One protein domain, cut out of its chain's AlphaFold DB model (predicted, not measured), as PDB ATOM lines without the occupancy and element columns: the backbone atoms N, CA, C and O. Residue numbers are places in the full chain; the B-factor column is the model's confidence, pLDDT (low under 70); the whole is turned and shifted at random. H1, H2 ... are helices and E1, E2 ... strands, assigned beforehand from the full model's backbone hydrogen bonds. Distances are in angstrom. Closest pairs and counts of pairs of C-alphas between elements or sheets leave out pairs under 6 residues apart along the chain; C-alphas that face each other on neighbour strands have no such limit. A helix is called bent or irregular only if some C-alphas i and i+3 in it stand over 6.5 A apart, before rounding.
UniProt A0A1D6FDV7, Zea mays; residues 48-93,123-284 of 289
ATOM      1  N   LEU A  48     180.054  56.630 157.203       93.00
ATOM      2  CA  LEU A  48     178.592  56.608 157.186       93.00
ATOM      3  C   LEU A  48     178.038  55.261 157.664       93.00
ATOM      4  O   LEU A  48     177.047  55.235 158.386       93.00
ATOM      5  N   VAL A  49     178.664  54.151 157.259       95.88
ATOM      6  CA  VAL A  49     178.239  52.803 157.669       95.88
ATOM      7  C   VAL A  49     178.386  52.648 159.175       95.88
ATOM      8  O   VAL A  49     177.450  52.190 159.822       95.88
ATOM      9  N   LEU A  50     179.516  53.094 159.731       95.81
ATOM     10  CA  LEU A  50     179.748  53.065 161.174       95.81
ATOM     11  C   LEU A  50     178.743  53.930 161.936       95.81
ATOM     12  O   LEU A  50     178.174  53.458 162.911       95.81
ATOM     13  N   ARG A  51     178.469  55.155 161.467       95.31
ATOM     14  CA  ARG A  51     177.477  56.033 162.107       95.31
ATOM     15  C   ARG A  51     176.072  55.440 162.100       95.31
ATOM     16  O   ARG A  51     175.376  55.537 163.103       95.31
ATOM     17  N   ILE A  52     175.650  54.826 160.992       96.06
ATOM     18  CA  ILE A  52     174.351  54.141 160.931       96.06
ATOM     19  C   ILE A  52     174.342  52.941 161.886       96.06
ATOM     20  O   ILE A  52     173.378  52.775 162.623       96.06
ATOM     21  N   ALA A  53     175.404  52.129 161.903       96.25
ATOM     22  CA  ALA A  53     175.509  50.978 162.798       96.25
ATOM     23  C   ALA A  53     175.410  51.390 164.277       96.25
ATOM     24  O   ALA A  53     174.594  50.831 165.000       96.25
ATOM     25  N   GLU A  54     176.158  52.417 164.689       95.31
ATOM     26  CA  GLU A  54     176.132  52.971 166.050       95.31
ATOM     27  C   GLU A  54     174.733  53.483 166.425       95.31
ATOM     28  O   GLU A  54     174.184  53.093 167.451       95.31
ATOM     29  N   GLN A  55     174.092  54.268 165.547       95.19
ATOM     30  CA  GLN A  55     172.719  54.733 165.776       95.19
ATOM     31  C   GLN A  55     171.728  53.573 165.940       95.19
ATOM     32  O   GLN A  55     170.823  53.646 166.774       95.19
ATOM     33  N   LEU A  56     171.872  52.515 165.139       95.31
ATOM     34  CA  LEU A  56     171.021  51.334 165.225       95.31
ATOM     35  C   LEU A  56     171.235  50.591 166.547       95.31
ATOM     36  O   LEU A  56     170.239  50.290 167.204       95.31
ATOM     37  N   GLU A  57     172.485  50.354 166.954       93.50
ATOM     38  CA  GLU A  57     172.832  49.729 168.239       93.50
ATOM     39  C   GLU A  57     172.241  50.508 169.420       93.50
ATOM     40  O   GLU A  57     171.524  49.928 170.236       93.50
ATOM     41  N   ASP A  58     172.436  51.828 169.451       91.94
ATOM     42  CA  ASP A  58     171.942  52.705 170.519       91.94
ATOM     43  C   ASP A  58     170.409  52.753 170.596       91.94
ATOM     44  O   ASP A  58     169.823  52.951 171.666       91.94
ATOM     45  N   SER A  59     169.725  52.581 169.463       89.19
ATOM     46  CA  SER A  59     168.261  52.650 169.413       89.19
ATOM     47  C   SER A  59     167.570  51.447 170.058       89.19
ATOM     48  O   SER A  59     166.371  51.520 170.369       89.19
ATOM     49  N   VAL A  60     168.286  50.335 170.238       85.12
ATOM     50  CA  VAL A  60     167.720  49.063 170.681       85.12
ATOM     51  C   VAL A  60     167.986  48.855 172.175       85.12
ATOM     52  O   VAL A  60     169.051  48.424 172.592       85.12
ATOM     53  N   THR A  61     166.987  49.159 173.004       69.62
ATOM     54  CA  THR A  61     167.116  49.211 174.473       69.62
ATOM     55  C   THR A  61     166.800  47.906 175.212       69.62
ATOM     56  O   THR A  61     167.219  47.744 176.356       69.62
ATOM     57  N   SER A  62     166.056  46.973 174.610       64.19
ATOM     58  CA  SER A  62     165.742  45.668 175.208       64.19
ATOM     59  C   SER A  62     165.424  44.655 174.114       64.19
ATOM     60  O   SER A  62     164.393  44.759 173.454       64.19
ATOM     61  N   THR A  63     166.323  43.693 173.907       70.75
ATOM     62  CA  THR A  63     166.161  42.602 172.939       70.75
ATOM     63  C   THR A  63     166.207  41.251 173.614       70.75
ATOM     64  O   THR A  63     166.857  41.062 174.643       70.75
ATOM     65  N   SER A  64     165.561  40.274 172.979       83.75
ATOM     66  CA  SER A  64     165.785  38.870 173.303       83.75
ATOM     67  C   SER A  64     167.268  38.517 173.097       83.75
ATOM     68  O   SER A  64     167.792  38.780 172.011       83.75
ATOM     69  N   PRO A  65     167.936  37.854 174.065       90.06
ATOM     70  CA  PRO A  65     169.336  37.429 173.922       90.06
ATOM     71  C   PRO A  65     169.530  36.410 172.785       90.06
ATOM     72  O   PRO A  65     170.643  36.133 172.348       90.06
ATOM     73  N   LEU A  66     168.432  35.850 172.266       92.50
ATOM     74  CA  LEU A  66     168.444  34.965 171.104       92.50
ATOM     75  C   LEU A  66     168.893  35.676 169.812       92.50
ATOM     76  O   LEU A  66     169.236  34.995 168.848       92.50
ATOM     77  N   LEU A  67     168.913  37.015 169.782       92.19
ATOM     78  CA  LEU A  67     169.416  37.806 168.651       92.19
ATOM     79  C   LEU A  67     170.905  38.143 168.748       92.19
ATOM     80  O   LEU A  67     171.491  38.545 167.741       92.19
ATOM     81  N   ASP A  68     171.527  37.974 169.916       92.88
ATOM     82  CA  ASP A  68     172.902  38.415 170.169       92.88
ATOM     83  C   ASP A  68     173.929  37.826 169.190       92.88
ATOM     84  O   ASP A  68     174.790  38.586 168.736       92.88
ATOM     85  N   PRO A  69     173.865  36.532 168.794       94.12
ATOM     86  CA  PRO A  69     174.813  35.977 167.828       94.12
ATOM     87  C   PRO A  69     174.744  36.677 166.466       94.12
ATOM     88  O   PRO A  69     175.769  37.074 165.913       94.12
ATOM     89  N   LEU A  70     173.528  36.871 165.951       95.75
ATOM     90  CA  LEU A  70     173.278  37.529 164.672       95.75
ATOM     91  C   LEU A  70     173.682  39.006 164.718       95.75
ATOM     92  O   LEU A  70     174.380  39.478 163.819       95.75
ATOM     93  N   ARG A  71     173.290  39.719 165.779       95.19
ATOM     94  CA  ARG A  71     173.654  41.123 166.012       95.19
ATOM     95  C   ARG A  71     175.161  41.302 166.067       95.19
ATOM     96  O   ARG A  71     175.699  42.121 165.333       95.19
ATOM     97  N   SER A  72     175.842  40.488 166.870       95.19
ATOM     98  CA  SER A  72     177.293  40.564 167.048       95.19
ATOM     99  C   SER A  72     178.042  40.269 165.747       95.19
ATOM    100  O   SER A  72     178.968  40.995 165.392       95.19
ATOM    101  N   ALA A  73     177.633  39.233 165.005       96.88
ATOM    102  CA  ALA A  73     178.237  38.913 163.711       96.88
ATOM    103  C   ALA A  73     178.051  40.048 162.686       96.88
ATOM    104  O   ALA A  73     178.988  40.381 161.957       96.88
ATOM    105  N   SER A  74     176.869  40.666 162.668       97.25
ATOM    106  CA  SER A  74     176.530  41.765 161.757       97.25
ATOM    107  C   SER A  74     177.256  43.060 162.132       97.25
ATOM    108  O   SER A  74     177.869  43.687 161.276       97.25
ATOM    109  N   ALA A  75     177.303  43.419 163.418       96.06
ATOM    110  CA  ALA A  75     178.072  44.559 163.918       96.06
ATOM    111  C   ALA A  75     179.564  44.441 163.561       96.06
ATOM    112  O   ALA A  75     180.154  45.366 163.002       96.06
ATOM    113  N   LEU A  76     180.166  43.266 163.791       95.81
ATOM    114  CA  LEU A  76     181.562  43.000 163.424       95.81
ATOM    115  C   LEU A  76     181.801  43.094 161.914       95.81
ATOM    116  O   LEU A  76     182.842  43.598 161.491       95.81
ATOM    117  N   SER A  77     180.852  42.622 161.104       95.81
ATOM    118  CA  SER A  77     180.903  42.764 159.649       95.81
ATOM    119  C   SER A  77     180.944  44.240 159.235       95.81
ATOM    120  O   SER A  77     181.858  44.659 158.511       95.81
ATOM    121  N   LEU A  78     180.027  45.055 159.772       96.56
ATOM    122  CA  LEU A  78     179.888  46.482 159.461       96.56
ATOM    123  C   LEU A  78     181.159  47.292 159.744       96.56
ATOM    124  O   LEU A  78     181.426  48.261 159.032       96.56
ATOM    125  N   LEU A  79     182.007  46.852 160.683       95.31
ATOM    126  CA  LEU A  79     183.317  47.466 160.934       95.31
ATOM    127  C   LEU A  79     184.248  47.447 159.717       95.31
ATOM    128  O   LEU A  79     185.187  48.231 159.660       95.31
ATOM    129  N   SER A  80     184.041  46.558 158.750       92.06
ATOM    130  CA  SER A  80     184.873  46.465 157.541       92.06
ATOM    131  C   SER A  80     184.090  46.659 156.243       92.06
ATOM    132  O   SER A  80     184.691  46.798 155.170       92.06
ATOM    133  N   THR A  81     182.760  46.718 156.333       93.25
ATOM    134  CA  THR A  81     181.874  46.878 155.185       93.25
ATOM    135  C   THR A  81     181.906  48.311 154.675       93.25
ATOM    136  O   THR A  81     181.805  49.290 155.414       93.25
ATOM    137  N   ARG A  82     182.051  48.444 153.357       92.69
ATOM    138  CA  ARG A  82     181.935  49.729 152.669       92.69
ATOM    139  C   ARG A  82     180.562  49.857 152.057       92.69
ATOM    140  O   ARG A  82     179.975  48.870 151.621       92.69
ATOM    141  N   TRP A  83     180.110  51.092 151.918       93.50
ATOM    142  CA  TRP A  83     178.894  51.347 151.176       93.50
ATOM    143  C   TRP A  83     179.027  50.890 149.714       93.50
ATOM    144  O   TRP A  83     180.001  51.258 149.038       93.50
ATOM    145  N   PRO A  84     178.065  50.115 149.188       92.56
ATOM    146  CA  PRO A  84     178.116  49.665 147.812       92.56
ATOM    147  C   PRO A  84     178.022  50.838 146.838       92.56
ATOM    148  O   PRO A  84     177.204  51.745 146.974       92.56
ATOM    149  N   THR A  85     178.854  50.816 145.804       92.06
ATOM    150  CA  THR A  85     178.744  51.757 144.687       92.06
ATOM    151  C   THR A  85     178.581  50.978 143.399       92.06
ATOM    152  O   THR A  85     179.037  49.840 143.291       92.06
ATOM    153  N   ARG A  86     178.049  51.638 142.368       93.81
ATOM    154  CA  ARG A  86     177.912  51.061 141.023       93.81
ATOM    155  C   ARG A  86     179.231  50.564 140.414       93.81
ATOM    156  O   ARG A  86     179.208  49.802 139.453       93.81
ATOM    157  N   ARG A  87     180.376  51.036 140.925       91.25
ATOM    158  CA  ARG A  87     181.721  50.636 140.475       91.25
ATOM    159  C   ARG A  87     182.356  49.562 141.352       91.25
ATOM    160  O   ARG A  87     183.132  48.768 140.839       91.25
ATOM    161  N   SER A  88     182.089  49.586 142.656       88.00
ATOM    162  CA  SER A  88     182.743  48.705 143.630       88.00
ATOM    163  C   SER A  88     181.972  47.421 143.910       88.00
ATOM    164  O   SER A  88     182.578  46.473 144.393       88.00
ATOM    165  N   SER A  89     180.668  47.383 143.624       89.00
ATOM    166  CA  SER A  89     179.826  46.212 143.855       89.00
ATOM    167  C   SER A  89     179.065  45.826 142.595       89.00
ATOM    168  O   SER A  89     178.351  46.640 142.006       89.00
ATOM    169  N   GLU A  90     179.207  44.563 142.194       91.62
ATOM    170  CA  GLU A  90     178.509  44.005 141.037       91.62
ATOM    171  C   GLU A  90     176.988  43.995 141.238       91.62
ATOM    172  O   GLU A  90     176.255  44.381 140.326       91.62
ATOM    173  N   ALA A  91     176.522  43.698 142.457       89.31
ATOM    174  CA  ALA A  91     175.102  43.712 142.821       89.31
ATOM    175  C   ALA A  91     174.434  45.085 142.608       89.31
ATOM    176  O   ALA A  91     173.241  45.157 142.327       89.31
ATOM    177  N   PHE A  92     175.204  46.180 142.670       91.62
ATOM    178  CA  PHE A  92     174.700  47.553 142.528       91.62
ATOM    179  C   PHE A  92     175.094  48.217 141.210       91.62
ATOM    180  O   PHE A  92     174.898  49.417 141.041       91.62
ATOM    181  N   ARG A  93     175.624  47.478 140.228       94.94
ATOM    182  CA  ARG A  93     176.059  48.048 138.938       94.94
ATOM    183  C   ARG A  93     174.976  48.907 138.260       94.94
ATOM    184  O   ARG A  93     175.277  49.950 137.659       94.94
ATOM    185  N   SER A 123     144.733  35.623 161.309       96.50
ATOM    186  CA  SER A 123     146.136  35.594 161.696       96.50
ATOM    187  C   SER A 123     146.883  36.725 161.002       96.50
ATOM    188  O   SER A 123     146.984  36.761 159.774       96.50
ATOM    189  N   HIS A 124     147.389  37.676 161.778       96.75
ATOM    190  CA  HIS A 124     148.041  38.854 161.228       96.75
ATOM    191  C   HIS A 124     149.089  39.451 162.159       96.75
ATOM    192  O   HIS A 124     149.087  39.242 163.370       96.75
ATOM    193  N   VAL A 125     149.982  40.223 161.558       96.81
ATOM    194  CA  VAL A 125     151.071  40.950 162.199       96.81
ATOM    195  C   VAL A 125     151.075  42.352 161.625       96.81
ATOM    196  O   VAL A 125     151.009  42.504 160.407       96.81
ATOM    197  N   LEU A 126     151.200  43.362 162.478       95.12
ATOM    198  CA  LEU A 126     151.362  44.743 162.056       95.12
ATOM    199  C   LEU A 126     152.638  45.322 162.647       95.12
ATOM    200  O   LEU A 126     152.769  45.481 163.862       95.12
ATOM    201  N   PHE A 127     153.554  45.686 161.760       94.62
ATOM    202  CA  PHE A 127     154.673  46.552 162.076       94.62
ATOM    203  C   PHE A 127     154.349  47.987 161.686       94.62
ATOM    204  O   PHE A 127     153.822  48.231 160.600       94.62
ATOM    205  N   SER A 128     154.761  48.935 162.521       92.81
ATOM    206  CA  SER A 128     154.808  50.346 162.158       92.81
ATOM    207  C   SER A 128     156.207  50.893 162.363       92.81
ATOM    208  O   SER A 128     156.754  50.832 163.463       92.81
ATOM    209  N   ASP A 129     156.819  51.357 161.276       92.00
ATOM    210  CA  ASP A 129     158.199  51.849 161.230       92.00
ATOM    211  C   ASP A 129     159.229  50.876 161.827       92.00
ATOM    212  O   ASP A 129     160.355  51.242 162.138       92.00
ATOM    213  N   GLY A 130     158.913  49.580 161.880       92.12
ATOM    214  CA  GLY A 130     159.793  48.530 162.403       92.12
ATOM    215  C   GLY A 130     159.515  48.134 163.853       92.12
ATOM    216  O   GLY A 130     160.141  47.202 164.349       92.12
ATOM    217  N   ILE A 131     158.568  48.799 164.520       91.81
ATOM    218  CA  ILE A 131     158.045  48.404 165.832       91.81
ATOM    219  C   ILE A 131     156.864  47.453 165.618       91.81
ATOM    220  O   ILE A 131     155.995  47.729 164.793       91.81
ATOM    221  N   LEU A 132     156.836  46.334 166.344       92.69
ATOM    222  CA  LEU A 132     155.693  45.424 166.365       92.69
ATOM    223  C   LEU A 132     154.544  46.063 167.160       92.69
ATOM    224  O   LEU A 132     154.666  46.217 168.369       92.69
ATOM    225  N   VAL A 133     153.449  46.412 166.481       92.19
ATOM    226  CA  VAL A 133     152.269  47.072 167.075       92.19
ATOM    227  C   VAL A 133     151.215  46.049 167.487       92.19
ATOM    228  O   VAL A 133     150.587  46.159 168.539       92.19
ATOM    229  N   SER A 134     150.991  45.033 166.652       91.69
ATOM    230  CA  SER A 134     150.057  43.956 166.970       91.69
ATOM    231  C   SER A 134     150.462  42.639 166.326       91.69
ATOM    232  O   SER A 134     151.067  42.591 165.253       91.69
ATOM    233  N   SER A 135     150.103  41.549 166.996       94.31
ATOM    234  CA  SER A 135     150.159  40.200 166.447       94.31
ATOM    235  C   SER A 135     148.944  39.406 166.920       94.31
ATOM    236  O   SER A 135     148.477  39.566 168.049       94.31
ATOM    237  N   SER A 136     148.386  38.593 166.030       94.75
ATOM    238  CA  SER A 136     147.232  37.743 166.297       94.75
ATOM    239  C   SER A 136     147.335  36.454 165.488       94.75
ATOM    240  O   SER A 136     147.841  36.460 164.366       94.75
ATOM    241  N   GLY A 137     146.842  35.354 166.052       94.62
ATOM    242  CA  GLY A 137     146.882  34.025 165.444       94.62
ATOM    243  C   GLY A 137     147.661  33.012 166.284       94.62
ATOM    244  O   GLY A 137     148.546  33.362 167.057       94.62
ATOM    245  N   ALA A 138     147.328  31.730 166.133       92.31
ATOM    246  CA  ALA A 138     147.898  30.651 166.950       92.31
ATOM    247  C   ALA A 138     149.365  30.315 166.614       92.31
ATOM    248  O   ALA A 138     150.046  29.663 167.402       92.31
ATOM    249  N   HIS A 139     149.837  30.736 165.440       94.88
ATOM    250  CA  HIS A 139     151.155  30.395 164.890       94.88
ATOM    251  C   HIS A 139     152.111  31.587 164.847       94.88
ATOM    252  O   HIS A 139     153.172  31.492 164.240       94.88
ATOM    253  N   VAL A 140     151.728  32.712 165.451       96.19
ATOM    254  CA  VAL A 140     152.440  33.984 165.375       96.19
ATOM    255  C   VAL A 140     152.775  34.441 166.787       96.19
ATOM    256  O   VAL A 140     151.897  34.499 167.643       96.19
ATOM    257  N   SER A 141     154.034  34.786 167.031       95.50
ATOM    258  CA  SER A 141     154.469  35.372 168.300       95.50
ATOM    259  C   SER A 141     155.666  36.284 168.081       95.50
ATOM    260  O   SER A 141     156.485  36.045 167.194       95.50
ATOM    261  N   ALA A 142     155.816  37.293 168.930       95.19
ATOM    262  CA  ALA A 142     157.097  37.961 169.105       95.19
ATOM    263  C   ALA A 142     158.129  36.967 169.672       95.19
ATOM    264  O   ALA A 142     157.776  36.090 170.471       95.19
ATOM    265  N   LEU A 143     159.397  37.082 169.275       94.75
ATOM    266  CA  LEU A 143     160.481  36.227 169.767       94.75
ATOM    267  C   LEU A 143     160.692  36.412 171.273       94.75
ATOM    268  O   LEU A 143     160.989  35.437 171.968       94.75
ATOM    269  N   ALA A 144     160.530  37.639 171.777       91.62
ATOM    270  CA  ALA A 144     160.590  37.929 173.207       91.62
ATOM    271  C   ALA A 144     159.517  37.164 174.011       91.62
ATOM    272  O   ALA A 144     159.809  36.675 175.104       91.62
ATOM    273  N   ASP A 145     158.330  36.984 173.425       93.19
ATOM    274  CA  ASP A 145     157.157  36.385 174.074       93.19
ATOM    275  C   ASP A 145     157.046  34.864 173.876       93.19
ATOM    276  O   ASP A 145     156.185  34.218 174.477       93.19
ATOM    277  N   LEU A 146     157.924  34.258 173.067       93.25
ATOM    278  CA  LEU A 146     157.890  32.815 172.832       93.25
ATOM    279  C   LEU A 146     158.158  32.037 174.133       93.25
ATOM    280  O   LEU A 146     159.245  32.168 174.718       93.25
ATOM    281  N   PRO A 147     157.235  31.161 174.575       92.88
ATOM    282  CA  PRO A 147     157.456  30.349 175.760       92.88
ATOM    283  C   PRO A 147     158.578  29.326 175.520       92.88
ATOM    284  O   PRO A 147     158.856  28.959 174.374       92.88
ATOM    285  N   PRO A 148     159.228  28.823 176.585       94.06
ATOM    286  CA  PRO A 148     160.158  27.707 176.466       94.06
ATOM    287  C   PRO A 148     159.516  26.515 175.746       94.06
ATOM    288  O   PRO A 148     158.405  26.102 176.082       94.06
ATOM    289  N   GLY A 149     160.223  25.957 174.766       94.31
ATOM    290  CA  GLY A 149     159.748  24.828 173.977       94.31
ATOM    291  C   GLY A 149     160.247  24.868 172.538       94.31
ATOM    292  O   GLY A 149     161.004  25.750 172.135       94.31
ATOM    293  N   ARG A 150     159.760  23.911 171.744       93.12
ATOM    294  CA  ARG A 150     160.242  23.649 170.382       93.12
ATOM    295  C   ARG A 150     160.253  24.890 169.482       93.12
ATOM    296  O   ARG A 150     161.238  25.097 168.785       93.12
ATOM    297  N   ALA A 151     159.204  25.715 169.507       94.69
ATOM    298  CA  ALA A 151     159.135  26.926 168.684       94.69
ATOM    299  C   ALA A 151     160.278  27.908 169.003       94.69
ATOM    300  O   ALA A 151     160.951  28.393 168.094       94.69
ATOM    301  N   ARG A 152     160.553  28.138 170.296       96.00
ATOM    302  CA  ARG A 152     161.649  28.999 170.762       96.00
ATOM    303  C   ARG A 152     163.014  28.424 170.399       96.00
ATOM    304  O   ARG A 152     163.866  29.165 169.918       96.00
ATOM    305  N   ASP A 153     163.206  27.119 170.574       96.06
ATOM    306  CA  ASP A 153     164.476  26.451 170.266       96.06
ATOM    307  C   ASP A 153     164.781  26.487 168.763       96.06
ATOM    308  O   ASP A 153     165.906  26.780 168.352       96.06
ATOM    309  N   ARG A 154     163.765  26.243 167.925       95.56
ATOM    310  CA  ARG A 154     163.888  26.341 166.465       95.56
ATOM    311  C   ARG A 154     164.173  27.774 166.029       95.56
ATOM    312  O   ARG A 154     165.052  27.967 165.194       95.56
ATOM    313  N   ALA A 155     163.499  28.762 166.619       96.19
ATOM    314  CA  ALA A 155     163.754  30.170 166.329       96.19
ATOM    315  C   ALA A 155     165.180  30.591 166.723       96.19
ATOM    316  O   ALA A 155     165.877  31.222 165.934       96.19
ATOM    317  N   ALA A 156     165.648  30.182 167.904       95.88
ATOM    318  CA  ALA A 156     167.010  30.439 168.363       95.88
ATOM    319  C   ALA A 156     168.063  29.825 167.427       95.88
ATOM    320  O   ALA A 156     169.013  30.500 167.035       95.88
ATOM    321  N   ALA A 157     167.883  28.559 167.034       95.81
ATOM    322  CA  ALA A 157     168.794  27.878 166.117       95.81
ATOM    323  C   ALA A 157     168.819  28.542 164.731       95.81
ATOM    324  O   ALA A 157     169.890  28.720 164.154       95.81
ATOM    325  N   ALA A 158     167.654  28.942 164.221       95.81
ATOM    326  CA  ALA A 158     167.525  29.660 162.959       95.81
ATOM    327  C   ALA A 158     168.265  31.004 162.980       95.81
ATOM    328  O   ALA A 158     169.058  31.277 162.085       95.81
ATOM    329  N   LEU A 159     168.066  31.813 164.024       95.06
ATOM    330  CA  LEU A 159     168.724  33.116 164.175       95.06
ATOM    331  C   LEU A 159     170.237  32.983 164.390       95.06
ATOM    332  O   LEU A 159     171.010  33.793 163.886       95.06
ATOM    333  N   ALA A 160     170.683  31.939 165.091       94.75
ATOM    334  CA  ALA A 160     172.106  31.635 165.199       94.75
ATOM    335  C   ALA A 160     172.708  31.252 163.835       94.75
ATOM    336  O   ALA A 160     173.771  31.754 163.480       94.75
ATOM    337  N   ALA A 161     172.020  30.425 163.041       94.12
ATOM    338  CA  ALA A 161     172.452  30.080 161.683       94.12
ATOM    339  C   ALA A 161     172.410  31.288 160.730       94.12
ATOM    340  O   ALA A 161     173.268  31.432 159.863       94.12
ATOM    341  N   ALA A 162     171.465  32.210 160.925       93.75
ATOM    342  CA  ALA A 162     171.377  33.464 160.182       93.75
ATOM    343  C   ALA A 162     172.630  34.345 160.337       93.75
ATOM    344  O   ALA A 162     172.934  35.141 159.443       93.75
ATOM    345  N   ALA A 163     173.390  34.186 161.429       91.69
ATOM    346  CA  ALA A 163     174.671  34.861 161.632       91.69
ATOM    347  C   ALA A 163     175.733  34.433 160.600       91.69
ATOM    348  O   ALA A 163     176.615  35.220 160.264       91.69
ATOM    349  N   GLU A 164     175.628  33.227 160.027       90.31
ATOM    350  CA  GLU A 164     176.484  32.792 158.913       90.31
ATOM    351  C   GLU A 164     176.181  33.553 157.618       90.31
ATOM    352  O   GLU A 164     176.995  33.572 156.691       90.31
ATOM    353  N   PHE A 165     175.006  34.179 157.529       87.38
ATOM    354  CA  PHE A 165     174.686  35.035 156.404       87.38
ATOM    355  C   PHE A 165     175.345  36.410 156.516       87.38
ATOM    356  O   PHE A 165     175.580  36.949 155.446       87.38
ATOM    357  N   ALA A 166     175.694  36.889 157.730       83.00
ATOM    358  CA  ALA A 166     176.098  38.267 158.093       83.00
ATOM    359  C   ALA A 166     176.743  39.080 156.951       83.00
ATOM    360  O   ALA A 166     176.050  39.408 156.020       83.00
ATOM    361  N   HIS A 167     178.028  39.400 156.954       86.44
ATOM    362  CA  HIS A 167     178.888  39.915 155.861       86.44
ATOM    363  C   HIS A 167     178.550  39.804 154.343       86.44
ATOM    364  O   HIS A 167     179.322  40.319 153.529       86.44
ATOM    365  N   LYS A 168     177.491  39.123 153.901       89.44
ATOM    366  CA  LYS A 168     177.065  39.035 152.501       89.44
ATOM    367  C   LYS A 168     176.408  40.308 151.978       89.44
ATOM    368  O   LYS A 168     176.533  40.571 150.783       89.44
ATOM    369  N   ASP A 169     175.721  41.084 152.821       94.12
ATOM    370  CA  ASP A 169     175.063  42.322 152.391       94.12
ATOM    371  C   ASP A 169     174.940  43.377 153.501       94.12
ATOM    372  O   ASP A 169     174.548  43.086 154.628       94.12
ATOM    373  N   LEU A 170     175.216  44.634 153.137       95.62
ATOM    374  CA  LEU A 170     175.182  45.780 154.048       95.62
ATOM    375  C   LEU A 170     173.803  45.983 154.696       95.62
ATOM    376  O   LEU A 170     173.715  46.294 155.882       95.62
ATOM    377  N   PHE A 171     172.727  45.857 153.921       96.88
ATOM    378  CA  PHE A 171     171.378  46.173 154.385       96.88
ATOM    379  C   PHE A 171     170.806  45.060 155.258       96.88
ATOM    380  O   PHE A 171     170.095  45.339 156.225       96.88
ATOM    381  N   TYR A 172     171.186  43.812 154.976       97.62
ATOM    382  CA  TYR A 172     170.929  42.689 155.870       97.62
ATOM    383  C   TYR A 172     171.596  42.894 157.240       97.62
ATOM    384  O   TYR A 172     170.929  42.750 158.267       97.62
ATOM    385  N   ASP A 173     172.872  43.295 157.258       97.75
ATOM    386  CA  ASP A 173     173.607  43.556 158.501       97.75
ATOM    387  C   ASP A 173     173.026  44.753 159.273       97.75
ATOM    388  O   ASP A 173     172.849  44.675 160.490       97.75
ATOM    389  N   PHE A 174     172.639  45.836 158.584       97.81
ATOM    390  CA  PHE A 174     171.903  46.935 159.220       97.81
ATOM    391  C   PHE A 174     170.591  46.465 159.842       97.81
ATOM    392  O   PHE A 174     170.281  46.850 160.967       97.81
ATOM    393  N   ASN A 175     169.823  45.610 159.162       97.75
ATOM    394  CA  ASN A 175     168.600  45.076 159.748       97.75
ATOM    395  C   ASN A 175     168.903  44.241 160.995       97.75
ATOM    396  O   ASN A 175     168.264  44.443 162.018       97.75
ATOM    397  N   ALA A 176     169.888  43.345 160.937       96.81
ATOM    398  CA  ALA A 176     170.268  42.507 162.070       96.81
ATOM    399  C   ALA A 176     170.648  43.333 163.311       96.81
ATOM    400  O   ALA A 176     170.194  43.026 164.412       96.81
ATOM    401  N   VAL A 177     171.422  44.407 163.128       96.31
ATOM    402  CA  VAL A 177     171.780  45.353 164.198       96.31
ATOM    403  C   VAL A 177     170.582  46.214 164.631       96.31
ATOM    404  O   VAL A 177     170.418  46.519 165.810       96.31
ATOM    405  N   GLY A 178     169.697  46.584 163.710       95.06
ATOM    406  CA  GLY A 178     168.553  47.464 163.964       95.06
ATOM    407  C   GLY A 178     167.261  46.788 164.431       95.06
ATOM    408  O   GLY A 178     166.344  47.478 164.875       95.06
ATOM    409  N   ALA A 179     167.143  45.462 164.325       94.31
ATOM    410  CA  ALA A 179     165.884  44.742 164.528       94.31
ATOM    411  C   ALA A 179     165.477  44.675 166.004       94.31
ATOM    412  O   ALA A 179     166.018  43.876 166.768       94.31
ATOM    413  N   ARG A 180     164.508  45.498 166.421       91.19
ATOM    414  CA  ARG A 180     164.082  45.607 167.832       91.19
ATOM    415  C   ARG A 180     163.552  44.290 168.403       91.19
ATOM    416  O   ARG A 180     163.789  43.988 169.564       91.19
ATOM    417  N   ASP A 181     162.852  43.525 167.577       91.12
ATOM    418  CA  ASP A 181     162.416  42.165 167.865       91.12
ATOM    419  C   ASP A 181     162.252  41.400 166.541       91.12
ATOM    420  O   ASP A 181     162.377  41.976 165.455       91.12
ATOM    421  N   VAL A 182     161.964  40.105 166.627       95.50
ATOM    422  CA  VAL A 182     161.629  39.253 165.486       95.50
ATOM    423  C   VAL A 182     160.237  38.687 165.684       95.50
ATOM    424  O   VAL A 182     159.946  38.089 166.716       95.50
ATOM    425  N   VAL A 183     159.385  38.813 164.673       97.19
ATOM    426  CA  VAL A 183     158.140  38.041 164.651       97.19
ATOM    427  C   VAL A 183     158.435  36.645 164.137       97.19
ATOM    428  O   VAL A 183     158.991  36.474 163.053       97.19
ATOM    429  N   VAL A 184     158.042  35.648 164.919       98.12
ATOM    430  CA  VAL A 184     158.179  34.239 164.585       98.12
ATOM    431  C   VAL A 184     156.825  33.694 164.159       98.12
ATOM    432  O   VAL A 184     155.868  33.677 164.932       98.12
ATOM    433  N   VAL A 185     156.774  33.216 162.921       98.19
ATOM    434  CA  VAL A 185     155.699  32.383 162.395       98.19
ATOM    435  C   VAL A 185     156.147  30.929 162.502       98.19
ATOM    436  O   VAL A 185     156.979  30.483 161.714       98.19
ATOM    437  N   HIS A 186     155.635  30.183 163.479       98.06
ATOM    438  CA  HIS A 186     155.971  28.768 163.678       98.06
ATOM    439  C   HIS A 186     154.766  27.888 163.355       98.06
ATOM    440  O   HIS A 186     153.739  27.940 164.036       98.06
ATOM    441  N   VAL A 187     154.899  27.079 162.304       98.06
ATOM    442  CA  VAL A 187     153.867  26.143 161.852       98.06
ATOM    443  C   VAL A 187     154.355  24.723 162.151       98.06
ATOM    444  O   VAL A 187     155.281  24.255 161.482       98.06
ATOM    445  N   PRO A 188     153.788  24.055 163.175       97.38
ATOM    446  CA  PRO A 188     154.244  22.740 163.615       97.38
ATOM    447  C   PRO A 188     154.077  21.649 162.560       97.38
ATOM    448  O   PRO A 188     153.303  21.782 161.610       97.38
ATOM    449  N   GLU A 189     154.770  20.533 162.780       97.56
ATOM    450  CA  GLU A 189     154.726  19.366 161.900       97.56
ATOM    451  C   GLU A 189     153.285  18.939 161.557       97.56
ATOM    452  O   GLU A 189     152.431  18.766 162.430       97.56
ATOM    453  N   GLY A 190     153.018  18.779 160.259       97.62
ATOM    454  CA  GLY A 190     151.729  18.338 159.720       97.62
ATOM    455  C   GLY A 190     150.577  19.348 159.803       97.62
ATOM    456  O   GLY A 190     149.485  19.041 159.320       97.62
ATOM    457  N   VAL A 191     150.781  20.539 160.380       97.69
ATOM    458  CA  VAL A 191     149.747  21.582 160.458       97.69
ATOM    459  C   VAL A 191     149.551  22.239 159.093       97.69
ATOM    460  O   VAL A 191     150.512  22.631 158.435       97.69
ATOM    461  N   LYS A 192     148.288  22.389 158.673       97.12
ATOM    462  CA  LYS A 192     147.912  22.973 157.380       97.12
ATOM    463  C   LYS A 192     146.991  24.167 157.583       97.12
ATOM    464  O   LYS A 192     145.831  24.001 157.941       97.12
ATOM    465  N   VAL A 193     147.522  25.358 157.337       94.06
ATOM    466  CA  VAL A 193     146.840  26.654 157.481       94.06
ATOM    467  C   VAL A 193     146.976  27.497 156.209       94.06
ATOM    468  O   VAL A 193     146.964  28.718 156.244       94.06
ATOM    469  N   ALA A 194     147.130  26.851 155.052       91.75
ATOM    470  CA  ALA A 194     147.277  27.553 153.777       91.75
ATOM    471  C   ALA A 194     145.989  28.258 153.302       91.75
ATOM    472  O   ALA A 194     146.085  29.179 152.495       91.75
ATOM    473  N   ASP A 195     144.816  27.841 153.793       93.38
ATOM    474  CA  ASP A 195     143.514  28.404 153.401       93.38
ATOM    475  C   ASP A 195     143.143  29.690 154.171       93.38
ATOM    476  O   ASP A 195     142.282  30.441 153.718       93.38
ATOM    477  N   ASP A 196     143.806  29.968 155.301       93.00
ATOM    478  CA  ASP A 196     143.702  31.227 156.057       93.00
ATOM    479  C   ASP A 196     145.117  31.809 156.233       93.00
ATOM    480  O   ASP A 196     145.824  31.449 157.179       93.00
ATOM    481  N   PRO A 197     145.593  32.618 155.271       96.19
ATOM    482  CA  PRO A 197     146.982  33.042 155.233       96.19
ATOM    483  C   PRO A 197     147.331  33.962 156.401       96.19
ATOM    484  O   PRO A 197     146.524  34.761 156.875       96.19
ATOM    485  N   ILE A 198     148.596  33.909 156.805       98.06
ATOM    486  CA  ILE A 198     149.153  34.824 157.795       98.06
ATOM    487  C   ILE A 198     149.505  36.129 157.085       98.06
ATOM    488  O   ILE A 198     150.364  36.154 156.199       98.06
ATOM    489  N   HIS A 199     148.838  37.215 157.467       98.12
ATOM    490  CA  HIS A 199     149.042  38.524 156.857       98.12
ATOM    491  C   HIS A 199     150.047  39.361 157.644       98.12
ATOM    492  O   HIS A 199     149.796  39.746 158.782       98.12
ATOM    493  N   ILE A 200     151.188  39.651 157.032       98.12
ATOM    494  CA  ILE A 200     152.270  40.427 157.623       98.12
ATOM    495  C   ILE A 200     152.293  41.799 156.964       98.12
ATOM    496  O   ILE A 200     152.641  41.938 155.794       98.12
ATOM    497  N   MET A 201     151.914  42.805 157.742       97.06
ATOM    498  CA  MET A 201     151.720  44.177 157.304       97.06
ATOM    499  C   MET A 201     152.851  45.065 157.823       97.06
ATOM    500  O   MET A 201     153.152  45.062 159.017       97.06
ATOM    501  N   PHE A 202     153.435  45.872 156.942       95.62
ATOM    502  CA  PHE A 202     154.443  46.869 157.285       95.62
ATOM    503  C   PHE A 202     153.972  48.266 156.880       95.62
ATOM    504  O   PHE A 202     153.955  48.612 155.696       95.62
ATOM    505  N   ALA A 203     153.625  49.069 157.883       93.50
ATOM    506  CA  ALA A 203     153.273  50.472 157.734       93.50
ATOM    507  C   ALA A 203     154.504  51.370 157.907       93.50
ATOM    508  O   ALA A 203     155.290  51.182 158.839       93.50
ATOM    509  N   TYR A 204     154.640  52.375 157.042       91.94
ATOM    510  CA  TYR A 204     155.734  53.348 157.094       91.94
ATOM    511  C   TYR A 204     155.198  54.774 157.101       91.94
ATOM    512  O   TYR A 204     154.437  55.135 156.207       91.94
ATOM    513  N   THR A 205     155.592  55.588 158.075       87.00
ATOM    514  CA  THR A 205     154.898  56.857 158.362       87.00
ATOM    515  C   THR A 205     155.660  58.122 157.957       87.00
ATOM    516  O   THR A 205     155.075  59.206 157.930       87.00
ATOM    517  N   ASN A 206     156.959  58.036 157.641       75.56
ATOM    518  CA  ASN A 206     157.784  59.250 157.592       75.56
ATOM    519  C   ASN A 206     157.478  60.175 156.421       75.56
ATOM    520  O   ASN A 206     157.534  59.776 155.263       75.56
ATOM    521  N   SER A 207     157.293  61.448 156.739       66.19
ATOM    522  CA  SER A 207     157.022  62.535 155.796       66.19
ATOM    523  C   SER A 207     157.825  63.810 156.127       66.19
ATOM    524  O   SER A 207     157.495  64.893 155.653       66.19
ATOM    525  N   PHE A 208     158.908  63.706 156.915       62.22
ATOM    526  CA  PHE A 208     159.807  64.830 157.230       62.22
ATOM    527  C   PHE A 208     160.865  65.078 156.137       62.22
ATOM    528  O   PHE A 208     161.428  64.137 155.584       62.22
ATOM    529  N   ALA A 209     161.187  66.350 155.868       62.25
ATOM    530  CA  ALA A 209     162.092  66.751 154.778       62.25
ATOM    531  C   ALA A 209     163.597  66.580 155.078       62.25
ATOM    532  O   ALA A 209     164.405  66.567 154.153       62.25
ATOM    533  N   GLU A 210     163.991  66.479 156.352       78.62
ATOM    534  CA  GLU A 210     165.406  66.571 156.752       78.62
ATOM    535  C   GLU A 210     166.068  65.219 157.062       78.62
ATOM    536  O   GLU A 210     167.290  65.165 157.175       78.62
ATOM    537  N   SER A 211     165.304  64.124 157.186       88.00
ATOM    538  CA  SER A 211     165.848  62.776 157.417       88.00
ATOM    539  C   SER A 211     164.930  61.674 156.886       88.00
ATOM    540  O   SER A 211     163.716  61.861 156.796       88.00
ATOM    541  N   MET A 212     165.501  60.504 156.589       90.75
ATOM    542  CA  MET A 212     164.740  59.296 156.260       90.75
ATOM    543  C   MET A 212     164.580  58.426 157.505       90.75
ATOM    544  O   MET A 212     165.568  57.931 158.045       90.75
ATOM    545  N   LEU A 213     163.344  58.190 157.938       92.69
ATOM    546  CA  LEU A 213     163.072  57.209 158.984       92.69
ATOM    547  C   LEU A 213     163.425  55.812 158.473       92.69
ATOM    548  O   LEU A 213     162.807  55.322 157.523       92.69
ATOM    549  N   MET A 214     164.424  55.192 159.091       95.19
ATOM    550  CA  MET A 214     164.872  53.851 158.754       95.19
ATOM    551  C   MET A 214     164.163  52.823 159.633       95.19
ATOM    552  O   MET A 214     164.221  52.869 160.861       95.19
ATOM    553  N   SER A 215     163.509  51.871 158.979       95.12
ATOM    554  CA  SER A 215     162.708  50.825 159.600       95.12
ATOM    555  C   SER A 215     163.343  49.459 159.353       95.12
ATOM    556  O   SER A 215     163.536  49.073 158.203       95.12
ATOM    557  N   ASN A 216     163.634  48.715 160.425       96.94
ATOM    558  CA  ASN A 216     164.326  47.419 160.376       96.94
ATOM    559  C   ASN A 216     163.484  46.266 160.965       96.94
ATOM    560  O   ASN A 216     163.913  45.635 161.930       96.94
ATOM    561  N   PRO A 217     162.269  45.981 160.462       96.81
ATOM    562  CA  PRO A 217     161.490  44.860 160.964       96.81
ATOM    563  C   PRO A 217     162.088  43.538 160.482       96.81
ATOM    564  O   PRO A 217     162.673  43.459 159.394       96.81
ATOM    565  N   ARG A 218     161.909  42.484 161.273       97.19
ATOM    566  CA  ARG A 218     162.415  41.158 160.934       97.19
ATOM    567  C   ARG A 218     161.388  40.079 161.242       97.19
ATOM    568  O   ARG A 218     160.735  40.099 162.285       97.19
ATOM    569  N   VAL A 219     161.254  39.144 160.310       98.25
ATOM    570  CA  VAL A 219     160.323  38.019 160.390       98.25
ATOM    571  C   VAL A 219     161.086  36.727 160.157       98.25
ATOM    572  O   VAL A 219     161.853  36.619 159.203       98.25
ATOM    573  N   LEU A 220     160.821  35.737 161.001       98.44
ATOM    574  CA  LEU A 220     161.269  34.367 160.824       98.44
ATOM    575  C   LEU A 220     160.054  33.452 160.664       98.44
ATOM    576  O   LEU A 220     159.202  33.375 161.542       98.44
ATOM    577  N   VAL A 221     160.006  32.713 159.565       98.50
ATOM    578  CA  VAL A 221     159.005  31.692 159.277       98.50
ATOM    579  C   VAL A 221     159.669  30.329 159.392       98.50
ATOM    580  O   VAL A 221     160.665  30.060 158.726       98.50
ATOM    581  N   VAL A 222     159.096  29.451 160.207       98.38
ATOM    582  CA  VAL A 222     159.510  28.056 160.350       98.38
ATOM    583  C   VAL A 222     158.310  27.175 160.032       98.38
ATOM    584  O   VAL A 222     157.390  27.056 160.841       98.38
ATOM    585  N   ALA A 223     158.325  26.566 158.850       98.25
ATOM    586  CA  ALA A 223     157.386  25.521 158.469       98.25
ATOM    587  C   ALA A 223     158.048  24.164 158.725       98.25
ATOM    588  O   ALA A 223     158.978  23.778 158.014       98.25
ATOM    589  N   GLU A 224     157.595  23.466 159.768       97.56
ATOM    590  CA  GLU A 224     158.115  22.145 160.120       97.56
ATOM    591  C   GLU A 224     157.659  21.068 159.126       97.56
ATOM    592  O   GLU A 224     156.881  21.319 158.206       97.56
ATOM    593  N   LYS A 225     158.161  19.842 159.307       97.00
ATOM    594  CA  LYS A 225     157.917  18.707 158.412       97.00
ATOM    595  C   LYS A 225     156.445  18.595 157.997       97.00
ATOM    596  O   LYS A 225     155.546  18.594 158.835       97.00
ATOM    597  N   SER A 226     156.191  18.471 156.697       97.19
ATOM    598  CA  SER A 226     154.837  18.337 156.130       97.19
ATOM    599  C   SER A 226     153.840  19.458 156.494       97.19
ATOM    600  O   SER A 226     152.634  19.264 156.318       97.19
ATOM    601  N   ALA A 227     154.295  20.602 157.015       97.94
ATOM    602  CA  ALA A 227     153.440  21.750 157.301       97.94
ATOM    603  C   ALA A 227     153.056  22.497 156.017       97.94
ATOM    604  O   ALA A 227     153.818  22.525 155.051       97.94
ATOM    605  N   GLU A 228     151.898  23.152 156.006       98.38
ATOM    606  CA  GLU A 228     151.458  23.985 154.886       98.38
ATOM    607  C   GLU A 228     150.992  25.355 155.378       98.38
ATOM    608  O   GLU A 228     150.091  25.442 156.210       98.38
ATOM    609  N   VAL A 229     151.569  26.429 154.841       98.44
ATOM    610  CA  VAL A 229     151.228  27.806 155.225       98.44
ATOM    611  C   VAL A 229     151.264  28.743 154.028       98.44
ATOM    612  O   VAL A 229     152.100  28.612 153.130       98.44
ATOM    613  N   ALA A 230     150.345  29.702 154.021       98.38
ATOM    614  CA  ALA A 230     150.346  30.819 153.094       98.38
ATOM    615  C   ALA A 230     150.626  32.115 153.862       98.38
ATOM    616  O   ALA A 230     150.134  32.311 154.971       98.38
ATOM    617  N   ILE A 231     151.438  32.985 153.272       98.50
ATOM    618  CA  ILE A 231     151.849  34.267 153.834       98.50
ATOM    619  C   ILE A 231     151.544  35.341 152.806       98.50
ATOM    620  O   ILE A 231     151.961  35.236 151.648       98.50
ATOM    621  N   VAL A 232     150.844  36.378 153.246       98.25
ATOM    622  CA  VAL A 232     150.705  37.627 152.500       98.25
ATOM    623  C   VAL A 232     151.601  38.644 153.183       98.25
ATOM    624  O   VAL A 232     151.424  38.933 154.359       98.25
ATOM    625  N   GLU A 233     152.586  39.149 152.461       98.19
ATOM    626  CA  GLU A 233     153.475  40.204 152.915       98.19
ATOM    627  C   GLU A 233     153.096  41.505 152.213       98.19
ATOM    628  O   GLU A 233     153.179  41.583 150.987       98.19
ATOM    629  N   GLU A 234     152.681  42.514 152.972       97.62
ATOM    630  CA  GLU A 234     152.223  43.790 152.429       97.62
ATOM    631  C   GLU A 234     152.997  44.967 153.032       97.62
ATOM    632  O   GLU A 234     153.062  45.142 154.248       97.62
ATOM    633  N   HIS A 235     153.552  45.815 152.167       96.00
ATOM    634  CA  HIS A 235     154.202  47.069 152.549       96.00
ATOM    635  C   HIS A 235     153.393  48.259 152.064       96.00
ATOM    636  O   HIS A 235     153.120  48.356 150.869       96.00
ATOM    637  N   PHE A 236     153.113  49.223 152.940       92.38
ATOM    638  CA  PHE A 236     152.393  50.434 152.555       92.38
ATOM    639  C   PHE A 236     152.876  51.684 153.290       92.38
ATOM    640  O   PHE A 236     153.306  51.636 154.442       92.38
ATOM    641  N   GLY A 237     152.813  52.826 152.604       89.06
ATOM    642  CA  GLY A 237     152.984  54.128 153.248       89.06
ATOM    643  C   GLY A 237     151.712  54.514 154.005       89.06
ATOM    644  O   GLY A 237     150.617  54.393 153.463       89.06
ATOM    645  N   ALA A 238     151.844  54.970 155.245       77.81
ATOM    646  CA  ALA A 238     150.758  55.503 156.055       77.81
ATOM    647  C   ALA A 238     150.828  57.042 156.069       77.81
ATOM    648  O   ALA A 238     151.889  57.609 156.315       77.81
ATOM    649  N   GLY A 239     149.698  57.708 155.801       69.19
ATOM    650  CA  GLY A 239     149.593  59.171 155.677       69.19
ATOM    651  C   GLY A 239     148.951  59.616 154.355       69.19
ATOM    652  O   GLY A 239     148.799  58.813 153.436       69.19
ATOM    653  N   GLU A 240     148.537  60.886 154.265       57.06
ATOM    654  CA  GLU A 240     147.840  61.442 153.084       57.06
ATOM    655  C   GLU A 240     148.788  61.795 151.922       57.06
ATOM    656  O   GLU A 240     148.376  61.794 150.762       57.06
ATOM    657  N   GLU A 241     150.069  62.035 152.208       60.19
ATOM    658  CA  GLU A 241     151.090  62.387 151.220       60.19
ATOM    659  C   GLU A 241     152.206  61.342 151.262       60.19
ATOM    660  O   GLU A 241     152.798  61.103 152.313       60.19
ATOM    661  N   GLY A 242     152.468  60.674 150.135       63.91
ATOM    662  CA  GLY A 242     153.441  59.584 150.041       63.91
ATOM    663  C   GLY A 242     154.785  59.933 150.688       63.91
ATOM    664  O   GLY A 242     155.569  60.701 150.138       63.91
ATOM    665  N   GLY A 243     155.058  59.324 151.841       78.75
ATOM    666  CA  GLY A 243     156.212  59.632 152.678       78.75
ATOM    667  C   GLY A 243     157.585  59.318 152.063       78.75
ATOM    668  O   GLY A 243     157.697  58.500 151.149       78.75
ATOM    669  N   CYS A 244     158.638  59.952 152.588       88.69
ATOM    670  CA  CYS A 244     160.035  59.615 152.308       88.69
ATOM    671  C   CYS A 244     160.616  58.874 153.514       88.69
ATOM    672  O   CYS A 244     160.933  59.465 154.541       88.69
ATOM    673  N   TYR A 245     160.734  57.560 153.406       92.62
ATOM    674  CA  TYR A 245     161.236  56.672 154.454       92.62
ATOM    675  C   TYR A 245     162.157  55.630 153.843       92.62
ATOM    676  O   TYR A 245     162.166  55.412 152.629       92.62
ATOM    677  N   TRP A 246     162.889  54.943 154.708       95.44
ATOM    678  CA  TRP A 246     163.716  53.817 154.332       95.44
ATOM    679  C   TRP A 246     163.201  52.532 154.987       95.44
ATOM    680  O   TRP A 246     163.431  52.252 156.161       95.44
ATOM    681  N   ALA A 247     162.507  51.722 154.192       96.69
ATOM    682  CA  ALA A 247     162.099  50.376 154.556       96.69
ATOM    683  C   ALA A 247     163.261  49.391 154.354       96.69
ATOM    684  O   ALA A 247     163.708  49.185 153.224       96.69
ATOM    685  N   ASN A 248     163.713  48.751 155.431       98.06
ATOM    686  CA  ASN A 248     164.755  47.724 155.414       98.06
ATOM    687  C   ASN A 248     164.275  46.408 156.069       98.06
ATOM    688  O   ASN A 248     164.817  46.005 157.102       98.06
ATOM    689  N   PRO A 249     163.211  45.758 155.551       98.25
ATOM    690  CA  PRO A 249     162.670  44.532 156.130       98.25
ATOM    691  C   PRO A 249     163.514  43.299 155.767       98.25
ATOM    692  O   PRO A 249     164.044  43.186 154.658       98.25
ATOM    693  N   VAL A 250     163.570  42.333 156.683       98.38
ATOM    694  CA  VAL A 250     164.152  41.005 156.432       98.38
ATOM    695  C   VAL A 250     163.125  39.921 156.743       98.38
ATOM    696  O   VAL A 250     162.554  39.897 157.832       98.38
ATOM    697  N   ALA A 251     162.916  39.012 155.792       98.19
ATOM    698  CA  ALA A 251     162.102  37.816 155.964       98.19
ATOM    699  C   ALA A 251     162.958  36.561 155.757       98.19
ATOM    700  O   ALA A 251     163.555  36.367 154.697       98.19
ATOM    701  N   GLU A 252     163.001  35.692 156.755       97.81
ATOM    702  CA  GLU A 252     163.712  34.415 156.706       97.81
ATOM    703  C   GLU A 252     162.692  33.284 156.718       97.81
ATOM    704  O   GLU A 252     161.805  33.266 157.565       97.81
ATOM    705  N   ILE A 253     162.785  32.354 155.769       98.25
ATOM    706  CA  ILE A 253     161.814  31.275 155.589       98.25
ATOM    707  C   ILE A 253     162.550  29.940 155.598       98.25
ATOM    708  O   ILE A 253     163.314  29.634 154.683       98.25
ATOM    709  N   ILE A 254     162.284  29.140 156.624       98.06
ATOM    710  CA  ILE A 254     162.792  27.780 156.782       98.06
ATOM    711  C   ILE A 254     161.669  26.807 156.445       98.06
ATOM    712  O   ILE A 254     160.590  26.850 157.039       98.06
ATOM    713  N   ILE A 255     161.942  25.940 155.476       98.00
ATOM    714  CA  ILE A 255     161.010  24.952 154.941       98.00
ATOM    715  C   ILE A 255     161.618  23.573 155.182       98.00
ATOM    716  O   ILE A 255     162.566  23.176 154.497       98.00
ATOM    717  N   ASP A 256     161.089  22.854 156.168       97.50
ATOM    718  CA  ASP A 256     161.517  21.490 156.464       97.50
ATOM    719  C   ASP A 256     160.972  20.484 155.431       97.50
ATOM    720  O   ASP A 256     160.192  20.797 154.530       97.50
ATOM    721  N   GLU A 257     161.406  19.233 155.569       96.44
ATOM    722  CA  GLU A 257     161.057  18.114 154.697       96.44
ATOM    723  C   GLU A 257     159.542  18.025 154.419       96.44
ATOM    724  O   GLU A 257     158.725  17.920 155.332       96.44
ATOM    725  N   GLY A 258     159.151  18.052 153.143       95.62
ATOM    726  CA  GLY A 258     157.748  17.929 152.734       95.62
ATOM    727  C   GLY A 258     156.847  19.117 153.098       95.62
ATOM    728  O   GLY A 258     155.655  19.064 152.805       95.62
ATOM    729  N   ALA A 259     157.382  20.176 153.714       97.62
ATOM    730  CA  ALA A 259     156.629  21.385 154.012       97.62
ATOM    731  C   ALA A 259     156.391  22.233 152.750       97.62
ATOM    732  O   ALA A 259     157.158  22.190 151.783       97.62
ATOM    733  N   ARG A 260     155.324  23.035 152.764       97.69
ATOM    734  CA  ARG A 260     154.924  23.920 151.667       97.69
ATOM    735  C   ARG A 260     154.637  25.320 152.195       97.69
ATOM    736  O   ARG A 260     153.716  25.519 152.983       97.69
ATOM    737  N   VAL A 261     155.378  26.300 151.690       98.31
ATOM    738  CA  VAL A 261     155.145  27.720 151.970       98.31
ATOM    739  C   VAL A 261     154.745  28.422 150.680       98.31
ATOM    740  O   VAL A 261     155.433  28.303 149.667       98.31
ATOM    741  N   VAL A 262     153.634  29.155 150.710       98.31
ATOM    742  CA  VAL A 262     153.249  30.097 149.651       98.31
ATOM    743  C   VAL A 262     153.477  31.504 150.174       98.31
ATOM    744  O   VAL A 262     152.850  31.899 151.150       98.31
ATOM    745  N   HIS A 263     154.358  32.268 149.534       98.19
ATOM    746  CA  HIS A 263     154.671  33.639 149.928       98.19
ATOM    747  C   HIS A 263     154.246  34.609 148.825       98.19
ATOM    748  O   HIS A 263     154.781  34.578 147.719       98.19
ATOM    749  N   SER A 264     153.240  35.431 149.122       97.81
ATOM    750  CA  SER A 264     152.755  36.498 148.246       97.81
ATOM    751  C   SER A 264     153.279  37.833 148.750       97.81
ATOM    752  O   SER A 264     153.174  38.115 149.938       97.81
ATOM    753  N   TYR A 265     153.822  38.654 147.854       97.19
ATOM    754  CA  TYR A 265     154.441  39.930 148.198       97.19
ATOM    755  C   TYR A 265     153.742  41.088 147.484       97.19
ATOM    756  O   TYR A 265     153.585  41.063 146.262       97.19
ATOM    757  N   VAL A 266     153.348  42.102 148.252       96.94
ATOM    758  CA  VAL A 266     152.620  43.286 147.794       96.94
ATOM    759  C   VAL A 266     153.349  44.538 148.277       96.94
ATOM    760  O   VAL A 266     153.591  44.718 149.471       96.94
ATOM    761  N   GLN A 267     153.694  45.428 147.347       95.50
ATOM    762  CA  GLN A 267     154.378  46.683 147.650       95.50
ATOM    763  C   GLN A 267     153.542  47.875 147.169       95.50
ATOM    764  O   GLN A 267     153.489  48.180 145.980       95.50
ATOM    765  N   HIS A 268     152.920  48.566 148.119       92.56
ATOM    766  CA  HIS A 268     152.088  49.758 147.939       92.56
ATOM    767  C   HIS A 268     152.710  50.971 148.655       92.56
ATOM    768  O   HIS A 268     152.092  51.628 149.492       92.56
ATOM    769  N   GLN A 269     153.979  51.253 148.365       92.19
ATOM    770  CA  GLN A 269     154.740  52.326 149.011       92.19
ATOM    771  C   GLN A 269     154.830  53.589 148.147       92.19
ATOM    772  O   GLN A 269     154.630  53.550 146.935       92.19
ATOM    773  N   SER A 270     155.171  54.711 148.786       90.38
ATOM    774  CA  SER A 270     155.484  55.967 148.099       90.38
ATOM    775  C   SER A 270     156.613  55.793 147.079       90.38
ATOM    776  O   SER A 270     157.593  55.098 147.341       90.38
ATOM    777  N   PHE A 271     156.536  56.507 145.953       88.75
ATOM    778  CA  PHE A 271     157.646  56.607 144.995       88.75
ATOM    779  C   PHE A 271     158.889  57.296 145.578       88.75
ATOM    780  O   PHE A 271     159.979  57.139 145.036       88.75
ATOM    781  N   ALA A 272     158.731  58.060 146.665       89.44
ATOM    782  CA  ALA A 272     159.830  58.699 147.387       89.44
ATOM    783  C   ALA A 272     160.454  57.794 148.468       89.44
ATOM    784  O   ALA A 272     161.381  58.219 149.159       89.44
ATOM    785  N   ALA A 273     159.950  56.568 148.639       92.38
ATOM    786  CA  ALA A 273     160.480  55.616 149.601       92.38
ATOM    787  C   ALA A 273     161.701  54.868 149.056       92.38
ATOM    788  O   ALA A 273     161.749  54.475 147.889       92.38
ATOM    789  N   ALA A 274     162.646  54.579 149.943       94.31
ATOM    790  CA  ALA A 274     163.654  53.561 149.715       94.31
ATOM    791  C   ALA A 274     163.190  52.218 150.283       94.31
ATOM    792  O   ALA A 274     162.719  52.150 151.420       94.31
ATOM    793  N   HIS A 275     163.362  51.143 149.515       96.31
ATOM    794  CA  HIS A 275     163.046  49.781 149.940       96.31
ATOM    795  C   HIS A 275     164.245  48.862 149.684       96.31
ATOM    796  O   HIS A 275     164.543  48.528 148.537       96.31
ATOM    797  N   THR A 276     164.942  48.459 150.747       96.25
ATOM    798  CA  THR A 276     166.084  47.533 150.704       96.25
ATOM    799  C   THR A 276     165.714  46.261 151.453       96.25
ATOM    800  O   THR A 276     165.924  46.150 152.651       96.25
ATOM    801  N   LYS A 277     165.096  45.302 150.771       96.50
ATOM    802  CA  LYS A 277     164.578  44.095 151.419       96.50
ATOM    803  C   LYS A 277     165.422  42.869 151.123       96.50
ATOM    804  O   LYS A 277     165.865  42.680 149.993       96.50
ATOM    805  N   TRP A 278     165.499  41.983 152.114       97.38
ATOM    806  CA  TRP A 278     165.927  40.600 151.924       97.38
ATOM    807  C   TRP A 278     164.807  39.600 152.208       97.38
ATOM    808  O   TRP A 278     164.100  39.695 153.211       97.38
ATOM    809  N   THR A 279     164.706  38.594 151.340       97.38
ATOM    810  CA  THR A 279     164.013  37.335 151.625       97.38
ATOM    811  C   THR A 279     165.012  36.199 151.474       97.38
ATOM    812  O   THR A 279     165.549  35.989 150.387       97.38
ATOM    813  N   VAL A 280     165.275  35.476 152.560       96.19
ATOM    814  CA  VAL A 280     166.186  34.327 152.577       96.19
ATOM    815  C   VAL A 280     165.354  33.066 152.749       96.19
ATOM    816  O   VAL A 280     164.630  32.937 153.731       96.19
ATOM    817  N   VAL A 281     165.456  32.136 151.801       96.75
ATOM    818  CA  VAL A 281     164.729  30.861 151.847       96.75
ATOM    819  C   VAL A 281     165.722  29.720 152.016       96.75
ATOM    820  O   VAL A 281     166.640  29.560 151.211       96.75
ATOM    821  N   GLN A 282     165.521  28.919 153.056       95.31
ATOM    822  CA  GLN A 282     166.248  27.684 153.309       95.31
ATOM    823  C   GLN A 282     165.262  26.527 153.226       95.31
ATOM    824  O   GLN A 282     164.353  26.413 154.045       95.31
ATOM    825  N   GLN A 283     165.438  25.672 152.225       94.25
ATOM    826  CA  GLN A 283     164.588  24.509 152.023       94.25
ATOM    827  C   GLN A 283     165.405  23.237 152.208       94.25
ATOM    828  O   GLN A 283     166.407  23.028 151.522       94.25
ATOM    829  N   VAL A 284     164.963  22.379 153.125       90.62
ATOM    830  CA  VAL A 284     165.543  21.050 153.304       90.62
ATOM    831  C   VAL A 284     165.098  20.178 152.131       90.62
ATOM    832  O   VAL A 284     163.907  19.929 151.940       90.62
TER     833      VAL A 284
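This is residues 48 to 93 and 123 to 284 of the 289 residues of a protein of Zea mays (UniProt A0A1D6FDV7). Two five-stranded sheets, E2 E1 E5 E8 E11 and E3 E4 E7 E10 E12, stand face to face as a sandwich, and from E4 onward the chain winds between them in stacked, flattened turns. Helices cover the other side of the sheet E3 E4 E7 E10 E12: H3 and H4 pack on it, and H1 and H2 pack on those helices, while no helix is on the other sheet. The printed part has 208 residues with four named helices and twelve named strands, in the order H1 H2 E1 E2 E3 H3 H4 E4 to E12; its class is mixed, helices and strands. Both large sheets are mixed, and E6 and E9 form a small parallel pair. The whole is compact, with a radius of gyration of the C-alphas of 16.8 A and spans of 48 by 40 by 35 A.

H1 covers residues 48 to 59, 16.5 A, and begins at C-alpha 48 at (178.592, 56.608, 157.186). H2 covers residues 65 to 78, 20.1 A. After the cut come E1, residues 124 to 128, E2, residues 131 to 136, and E3, residues 140 to 142. H3, residues 150 to 168, is 29.0 A long with a kink of 27 degrees near residue 162, and H4 covers residues 170 to 178. H2 and H3 are irregular: C-alphas 66 and 69 are 7.2 A apart, and C-alphas 164 and 167 are 8.1 A apart. E4 covers residues 182 to 187; E5, residues 192 to 204, is 31.4 A long and bends by 72 degrees at residue 195. E6, residues 212 to 215, runs on into E7, residues 218 to 223, at 26 degrees. E8 covers residues 228 to 237, 30.2 A. E9, residues 245 to 247, runs on into E10, residues 250 to 255, at 16 degrees. E11 covers residues 260 to 268, 26.3 A, and E12, residues 278 to 283, ends at C-alpha 283 at (164.588, 24.509, 152.023).

The parts of the two large sheets that face each other are 9.8 A apart, centre to centre, with planes 18 degrees apart. In the twisted sheet, E1 and E2 form an antiparallel hairpin, with N 126 and O 134 at 2.9 A. E1 and E5 are parallel, N 125 to O 199 at 2.8 A, as are E5 and E8, N 200 to O 232 at 2.8 A, and E8 and E11, N 231 to O 262 at 2.8 A. In the other sheet E3 is antiparallel to E4, N 184 to O 141 at 2.8 A. E4 and E7 are parallel, N 185 to O 220 at 2.8 A, as are E7 and E10, N 221 to O 252 at 2.7 A, and E10 and E12, N 253 to O 280 at 2.8 A. E6 and E9 are parallel, N 215 to O 246 at 2.8 A. H3 and H4 make two layers with the sheet E3 E4 E7 E10 E12, helices on one face of a sheet. H3 has a height over the sheet of 8.6 A and lies over E4, E7 and E10, slantwise to the strands, at 53 degrees to E4 on the local plane. H2 touches H3 at a shallow tilt of 3 degrees, the same way; the closest C-alphas, of Leu 70 and Ala 163, are 4.3 A apart. H1 touches H4 at a shallow tilt of 22 degrees, the same way, the C-alphas of Leu 56 and Gly 178 being closest at 4.8 A. Every O i to N i+4 pair is within hydrogen-bond range in H1 and H4, against 8 of 10 in H2 and 10 of 15 in H3.

The C-alphas farthest apart, of Gly 190 and Glu 210, are 50.2 A apart. Residues 94 to 122 are not printed, and C-alphas 93 and 123 are 39.6 A apart across the cut. Residues 79 to 93 hold no named element. Of the links that are printed whole, none is long. The mean pLDDT of the printed part is 92.9; residues 61 to 62, 207 to 209 and 239 to 242 are under 70.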